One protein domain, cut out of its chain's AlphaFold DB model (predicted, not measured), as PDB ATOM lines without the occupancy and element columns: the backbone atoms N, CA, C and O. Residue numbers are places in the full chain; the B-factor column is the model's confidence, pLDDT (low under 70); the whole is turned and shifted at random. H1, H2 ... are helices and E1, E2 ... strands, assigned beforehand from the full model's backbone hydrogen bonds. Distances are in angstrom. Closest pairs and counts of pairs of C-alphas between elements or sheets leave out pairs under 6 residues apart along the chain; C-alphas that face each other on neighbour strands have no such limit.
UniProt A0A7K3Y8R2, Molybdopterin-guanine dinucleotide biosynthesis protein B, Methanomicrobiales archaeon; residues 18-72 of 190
ATOM      1  N   ASP A  18     156.445 171.870  82.731       87.38
ATOM      2  CA  ASP A  18     156.152 173.246  82.331       87.38
ATOM      3  C   ASP A  18     157.298 174.186  82.724       87.38
ATOM      4  O   ASP A  18     157.835 174.886  81.871       87.38
ATOM      5  N   SER A  19     157.800 174.094  83.959       89.06
ATOM      6  CA  SER A  19     158.972 174.861  84.415       89.06
ATOM      7  C   SER A  19     160.246 174.549  83.619       89.06
ATOM      8  O   SER A  19     161.191 175.344  83.570       89.06
ATOM      9  N   THR A  20     160.329 173.348  83.042       91.50
ATOM     10  CA  THR A  20     161.467 172.925  82.221       91.50
ATOM     11  C   THR A  20     161.350 173.503  80.817       91.50
ATOM     12  O   THR A  20     162.322 174.073  80.323       91.50
ATOM     13  N   LEU A  21     160.165 173.422  80.209       91.81
ATOM     14  CA  LEU A  21     159.864 174.055  78.925       91.81
ATOM     15  C   LEU A  21     160.059 175.572  78.989       91.81
ATOM     16  O   LEU A  21     160.716 176.127  78.113       91.81
ATOM     17  N   GLU A  22     159.613 176.219  80.067       92.19
ATOM     18  CA  GLU A  22     159.852 177.643  80.319       92.19
ATOM     19  C   GLU A  22     161.349 177.971  80.324       92.19
ATOM     20  O   GLU A  22     161.802 178.869  79.616       92.19
ATOM     21  N   THR A  23     162.148 177.185  81.052       91.88
ATOM     22  CA  THR A  23     163.606 177.377  81.109       91.88
ATOM     23  C   THR A  23     164.246 177.258  79.721       91.88
ATOM     24  O   THR A  23     165.105 178.066  79.363       91.88
ATOM     25  N   LEU A  24     163.844 176.257  78.930       93.00
ATOM     26  CA  LEU A  24     164.370 176.037  77.578       93.00
ATOM     27  C   LEU A  24     163.952 177.165  76.622       93.00
ATOM     28  O   LEU A  24     164.798 177.695  75.897       93.00
ATOM     29  N   CYS A  25     162.685 177.578  76.670       93.88
ATOM     30  CA  CYS A  25     162.150 178.676  75.868       93.88
ATOM     31  C   CYS A  25     162.889 179.991  76.172       93.88
ATOM     32  O   CYS A  25     163.404 180.648  75.265       93.88
ATOM     33  N   ASN A  26     163.079 180.329  77.452       94.00
ATOM     34  CA  ASN A  26     163.786 181.549  77.867       94.00
ATOM     35  C   ASN A  26     165.282 181.507  77.494       94.00
ATOM     36  O   ASN A  26     165.897 182.539  77.197       94.00
ATOM     37  N   ALA A  27     165.878 180.312  77.436       92.00
ATOM     38  CA  ALA A  27     167.232 180.111  76.922       92.00
ATOM     39  C   ALA A  27     167.330 180.272  75.388       92.00
ATOM     40  O   ALA A  27     168.436 180.428  74.856       92.00
ATOM     41  N   GLY A  28     166.198 180.317  74.681       90.75
ATOM     42  CA  GLY A  28     166.111 180.437  73.226       90.75
ATOM     43  C   GLY A  28     166.339 179.121  72.494       90.75
ATOM     44  O   GLY A  28     166.903 179.139  71.404       90.75
ATOM     45  N   VAL A  29     165.967 177.999  73.110       92.00
ATOM     46  CA  VAL A  29     165.928 176.698  72.437       92.00
ATOM     47  C   VAL A  29     164.777 176.703  71.433       92.00
ATOM     48  O   VAL A  29     163.642 176.964  71.813       92.00
ATOM     49  N   GLU A  30     165.079 176.419  70.166       89.12
ATOM     50  CA  GLU A  30     164.090 176.446  69.075       89.12
ATOM     51  C   GLU A  30     163.213 175.190  69.046       89.12
ATOM     52  O   GLU A  30     162.032 175.268  68.737       89.12
ATOM     53  N   TYR A  31     163.777 174.035  69.413       91.12
ATOM     54  CA  TYR A  31     163.068 172.758  69.418       91.12
ATOM     55  C   TYR A  31     163.379 171.972  70.687       91.12
ATOM     56  O   TYR A  31     164.543 171.797  71.055       91.12
ATOM     57  N   ALA A  32     162.335 171.448  71.328       92.19
ATOM     58  CA  ALA A  32     162.445 170.543  72.462       92.19
ATOM     59  C   ALA A  32     161.832 169.187  72.098       92.19
ATOM     60  O   ALA A  32     160.669 169.100  71.715       92.19
ATOM     61  N   ILE A  33     162.612 168.114  72.242       91.50
ATOM     62  CA  ILE A  33     162.103 166.750  72.087       91.50
ATOM     63  C   ILE A  33     161.653 166.260  73.458       91.50
ATOM     64  O   ILE A  33     162.452 166.175  74.392       91.50
ATOM     65  N   LEU A  34     160.371 165.923  73.564       91.25
ATOM     66  CA  LEU A  34     159.774 165.402  74.785       91.25
ATOM     67  C   LEU A  34     159.678 163.880  74.721       91.25
ATOM     68  O   LEU A  34     158.845 163.320  74.012       91.25
ATOM     69  N   GLU A  35     160.514 163.200  75.502       89.44
ATOM     70  CA  GLU A  35     160.394 161.765  75.743       89.44
ATOM     71  C   GLU A  35     159.712 161.527  77.101       89.44
ATOM     72  O   GLU A  35     160.212 161.944  78.145       89.44
ATOM     73  N   GLY A  36     158.556 160.854  77.103       85.50
ATOM     74  CA  GLY A  36     157.777 160.583  78.316       85.50
ATOM     75  C   GLY A  36     156.443 161.330  78.350       85.50
ATOM     76  O   GLY A  36     155.804 161.481  77.317       85.50
ATOM     77  N   PHE A  37     155.981 161.706  79.553       84.81
ATOM     78  CA  PHE A  37     154.758 162.499  79.794       84.81
ATOM     79  C   PHE A  37     153.513 162.049  79.002       84.81
ATOM     80  O   PHE A  37     152.684 162.858  78.597       84.81
ATOM     81  N   LYS A  38     153.359 160.729  78.815       81.56
ATOM     82  CA  LYS A  38     152.376 160.104  77.907       81.56
ATOM     83  C   LYS A  38     150.911 160.410  78.232       81.56
ATOM     84  O   LYS A  38     150.062 160.204  77.370       81.56
ATOM     85  N   SER A  39     150.634 160.866  79.455       81.50
ATOM     86  CA  SER A  39     149.312 161.297  79.914       81.50
ATOM     87  C   SER A  39     148.904 162.675  79.393       81.50
ATOM     88  O   SER A  39     147.727 163.009  79.473       81.50
ATOM     89  N   ARG A  40     149.843 163.489  78.889       82.06
ATOM     90  CA  ARG A  40     149.507 164.754  78.228       82.06
ATOM     91  C   ARG A  40     149.079 164.477  76.785       82.06
ATOM     92  O   ARG A  40     149.688 163.621  76.136       82.06
ATOM     93  N   PRO A  41     148.074 165.191  76.262       84.44
ATOM     94  CA  PRO A  41     147.521 164.952  74.934       84.44
ATOM     95  C   PRO A  41     148.370 165.568  73.809       84.44
ATOM     96  O   PRO A  41     147.829 165.914  72.767       84.44
ATOM     97  N   PHE A  42     149.690 165.687  73.977       88.00
ATOM     98  CA  PHE A  42     150.538 166.280  72.946       88.00
ATOM     99  C   PHE A  42     150.519 165.462  71.643       88.00
ATOM    100  O   PHE A  42     150.513 164.215  71.720       88.00
ATOM    101  N   PRO A  43     150.573 166.141  70.477       90.31
ATOM    102  CA  PRO A  43     150.906 165.517  69.204       90.31
ATOM    103  C   PRO A  43     152.235 164.765  69.329       90.31
ATOM    104  O   PRO A  43     153.192 165.270  69.920       90.31
ATOM    105  N   ARG A  44     152.301 163.524  68.835       92.88
ATOM    106  CA  ARG A  44     153.464 162.654  69.061       92.88
ATOM    107  C   ARG A  44     153.901 161.873  67.839       92.88
ATOM    108  O   ARG A  44     153.107 161.506  66.975       92.88
ATOM    109  N   ILE A  45     155.184 161.542  67.849       94.88
ATOM    110  CA  ILE A  45     155.800 160.582  66.942       94.88
ATOM    111  C   ILE A  45     155.850 159.231  67.648       94.88
ATOM    112  O   ILE A  45     156.301 159.138  68.790       94.88
ATOM    113  N   VAL A  46     155.414 158.175  66.967       94.62
ATOM    114  CA  VAL A  46     155.498 156.806  67.487       94.62
ATOM    115  C   VAL A  46     156.536 156.014  66.708       94.62
ATOM    116  O   VAL A  46     156.446 155.888  65.490       94.62
ATOM    117  N   ILE A  47     157.490 155.425  67.427       93.94
ATOM    118  CA  ILE A  47     158.415 154.424  66.889       93.94
ATOM    119  C   ILE A  47     157.928 153.041  67.332       93.94
ATOM    120  O   ILE A  47     157.701 152.804  68.518       93.94
ATOM    121  N   GLY A  48     157.748 152.135  66.373       93.75
ATOM    122  CA  GLY A  48     157.160 150.812  66.555       93.75
ATOM    123  C   GLY A  48     155.643 150.776  66.347       93.75
ATOM    124  O   GLY A  48     155.072 151.510  65.531       93.75
ATOM    125  N   ASP A  49     154.993 149.878  67.078       92.50
ATOM    126  CA  ASP A  49     153.592 149.470  66.935       92.50
ATOM    127  C   ASP A  49     152.725 149.818  68.154       92.50
ATOM    128  O   ASP A  49     151.551 149.463  68.191       92.50
ATOM    129  N   LEU A  50     153.259 150.579  69.118       89.06
ATOM    130  CA  LEU A  50     152.500 151.011  70.291       89.06
ATOM    131  C   LEU A  50     151.227 151.761  69.862       89.06
ATOM    132  O   LEU A  50     151.289 152.723  69.082       89.06
ATOM    133  N   GLU A  51     150.076 151.324  70.372       89.00
ATOM    134  CA  GLU A  51     148.822 152.060  70.235       89.00
ATOM    135  C   GLU A  51     148.912 153.354  71.041       89.00
ATOM    136  O   GLU A  51     149.369 153.385  72.187       89.00
ATOM    137  N   SER A  52     148.574 154.466  70.405       89.19
ATOM    138  CA  SER A  52     148.708 155.794  70.986       89.19
ATOM    139  C   SER A  52     147.731 156.741  70.315       89.19
ATOM    140  O   SER A  52     147.438 156.598  69.129       89.19
ATOM    141  N   GLU A  53     147.250 157.708  71.083       89.50
ATOM    142  CA  GLU A  53     146.417 158.805  70.599       89.50
ATOM    143  C   GLU A  53     147.297 159.963  70.101       89.50
ATOM    144  O   GLU A  53     148.488 160.029  70.424       89.50
ATOM    145  N   ASN A  54     146.711 160.871  69.313       89.00
ATOM    146  CA  ASN A  54     147.354 162.085  68.788       89.00
ATOM    147  C   ASN A  54     148.679 161.812  68.050       89.00
ATOM    148  O   ASN A  54     149.670 162.523  68.216       89.00
ATOM    149  N   VAL A  55     148.716 160.737  67.258       94.00
ATOM    150  CA  VAL A  55     149.896 160.351  66.477       94.00
ATOM    151  C   VAL A  55     149.952 161.178  65.198       94.00
ATOM    152  O   VAL A  55     149.098 161.012  64.333       94.00
ATOM    153  N   VAL A  56     150.979 162.016  65.076       95.06
ATOM    154  CA  VAL A  56     151.267 162.793  63.858       95.06
ATOM    155  C   VAL A  56     151.996 161.910  62.850       95.06
ATOM    156  O   VAL A  56     151.584 161.767  61.706       95.06
ATOM    157  N   LEU A  57     153.054 161.229  63.303       96.12
ATOM    158  CA  LEU A  57     153.879 160.358  62.468       96.12
ATOM    159  C   LEU A  57     154.122 159.008  63.144       96.12
ATOM    160  O   LEU A  57     154.307 158.921  64.361       96.12
ATOM    161  N   ARG A  58     154.202 157.946  62.337       96.62
ATOM    162  CA  ARG A  58     154.580 156.603  62.791       96.62
ATOM    163  C   ARG A  58     155.772 156.088  61.993       96.62
ATOM    164  O   ARG A  58     155.704 156.003  60.774       96.62
ATOM    165  N   ASN A  59     156.828 155.701  62.706       96.38
ATOM    166  CA  ASN A  59     158.117 155.288  62.147       96.38
ATOM    167  C   ASN A  59     158.682 156.257  61.081       96.38
ATOM    168  O   ASN A  59     159.095 155.784  60.021       96.38
ATOM    169  N   PRO A  60     158.687 157.588  61.318       97.38
ATOM    170  CA  PRO A  60     159.188 158.538  60.332       97.38
ATOM    171  C   PRO A  60     160.711 158.479  60.176       97.38
ATOM    172  O   PRO A  60     161.438 158.095  61.098       97.38
ATOM    173  N   SER A  61     161.196 158.925  59.020       97.00
ATOM    174  CA  SER A  61     162.585 159.357  58.857       97.00
ATOM    175  C   SER A  61     162.814 160.729  59.509       97.00
ATOM    176  O   SER A  61     161.871 161.413  59.901       97.00
ATOM    177  N   VAL A  62     164.073 161.163  59.625       94.75
ATOM    178  CA  VAL A  62     164.395 162.504  60.156       94.75
ATOM    179  C   VAL A  62     163.796 163.608  59.282       94.75
ATOM    180  O   VAL A  62     163.274 164.583  59.815       94.75
ATOM    181  N   ASP A  63     163.826 163.440  57.962       97.00
ATOM    182  CA  ASP A  63     163.297 164.435  57.027       97.00
ATOM    183  C   ASP A  63     161.774 164.571  57.156       97.00
ATOM    184  O   ASP A  63     161.256 165.686  57.128       97.00
ATOM    185  N   ASP A  64     161.068 163.459  57.393       97.12
ATOM    186  CA  ASP A  64     159.626 163.479  57.662       97.12
ATOM    187  C   ASP A  64     159.316 164.260  58.948       97.12
ATOM    188  O   ASP A  64     158.373 165.047  58.985       97.12
ATOM    189  N   VAL A  65     160.133 164.088  59.998       95.12
ATOM    190  CA  VAL A  65     159.975 164.840  61.254       95.12
ATOM    191  C   VAL A  65     160.188 166.332  61.031       95.12
ATOM    192  O   VAL A  65     159.391 167.128  61.516       95.12
ATOM    193  N   ILE A  66     161.231 166.716  60.289       94.25
ATOM    194  CA  ILE A  66     161.509 168.125  59.977       94.25
ATOM    195  C   ILE A  66     160.348 168.741  59.185       94.25
ATOM    196  O   ILE A  66     159.940 169.865  59.473       94.25
ATOM    197  N   ALA A  67     159.792 168.008  58.218       95.19
ATOM    198  CA  ALA A  67     158.665 168.474  57.415       95.19
ATOM    199  C   ALA A  67     157.377 168.658  58.236       95.19
ATOM    200  O   ALA A  67     156.601 169.567  57.945       95.19
ATOM    201  N   ALA A  68     157.175 167.836  59.268       94.81
ATOM    202  CA  ALA A  68     155.997 167.869  60.132       94.81
ATOM    203  C   ALA A  68     156.145 168.772  61.368       94.81
ATOM    204  O   ALA A  68     155.230 168.819  62.184       94.81
ATOM    205  N   LEU A  69     157.263 169.494  61.547       92.06
ATOM    206  CA  LEU A  69     157.450 170.400  62.694       92.06
ATOM    207  C   LEU A  69     156.266 171.363  62.935       92.06
ATOM    208  O   LEU A  69     155.900 171.518  64.097       92.06
ATOM    209  N   PRO A  70     155.620 171.949  61.902       89.81
ATOM    210  CA  PRO A  70     154.455 172.817  62.096       89.81
ATOM    211  C   PRO A  70     153.201 172.120  62.654       89.81
ATOM    212  O   PRO A  70     152.256 172.801  63.032       89.81
ATOM    213  N   GLU A  71     153.159 170.784  62.672       89.62
ATOM    214  CA  GLU A  71     152.039 170.000  63.216       89.62
ATOM    215  C   GLU A  71     152.164 169.762  64.734       89.62
ATOM    216  O   GLU A  71     151.262 169.191  65.353       89.62
ATOM    217  N   PHE A  72     153.278 170.171  65.349       90.94
ATOM    218  CA  PHE A  72     153.494 170.074  66.791       90.94
ATOM    219  C   PHE A  72     153.154 171.387  67.503       90.94
ATOM    220  O   PHE A  72     153.107 172.456  66.902       90.94
TER     221      PHE A  72
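AT A GLANCE: This is residues 18 to 72 of the 190 residues of the protein "Molybdopterin-guanine dinucleotide biosynthesis protein B" of Methanomicrobiales archaeon (UniProt A0A7K3Y8R2). Two short strands, E1 and E2, lie side by side as a small parallel sheet, with the short helix H2 following E2 after a tight link, while helix H1 is set off at one end of the longest axis and the loop of residues 47 to 54 makes the other end. A long stretch with no named element, residues 28 to 43, spans from H1 to E1, and a loop, residues 47 to 54, leads from the end of E1 back to the start of E2. The printed part has 55 residues, with two named helices and two named strands in the order H1, E1, E2, H2; the class is mixed, helices and strands, though under half of the residues, 23, are in named elements. The whole is only just loose, close to compact, with a radius of gyration of the C-alphas of 12.3 A, and its C-alphas span 34 by 26 by 15 A.

IN THESE COORDINATES: The sheet is made of E1, residues 44 to 46, 6.4 A from first to last C-alpha, and E2, residues 55 to 58, 7.0 A long. C-alpha 44, where E1 begins, is at (153.464, 162.654, 69.061). H2 is residues 62 to 67, 8.7 A long, and its last C-alpha, 67, is at (158.665, 168.474, 57.415). H1 is residues 18 to 27, 14.1 A long, and begins with C-alpha 18 at (156.152, 173.246, 82.331).

HOW THE PARTS SIT: E1 and E2 are parallel neighbours, with 26 degrees between their directions. The C-alphas of Ile 45 and Leu 57 face each other at 4.9 A. Across the pair, N 46 and O 57 are within hydrogen-bond range at 2.9 A, and so are N 56 and O 44 at 2.9 A. E2 and H2 have 1 pair of C-alphas within 8 A, those of Leu 57 and Val 65, 7.7 A apart, and their centres are 11.4 A apart. E1 and H2 are apart, but only just, with their closest C-alphas at 8.2 A. H1 is apart from E2 and from H2. In H1 and H2 every O i to N i+4 pair is within hydrogen-bond range.

THE WHOLE: The two C-alphas farthest apart are those of Asn 26 and Asp 49, at 35.4 A, while the first and last printed C-alphas, of Asp 18 and Phe 72, are 16.1 A apart. The printed part has no cut. The link from H1 to E1, 16 residues, is long; that from E1 to E2, 8 residues, is short, and that from E2 to H2, 3 residues, is tight. The mean pLDDT of the printed part is 91.5, and no printed residue is under 70.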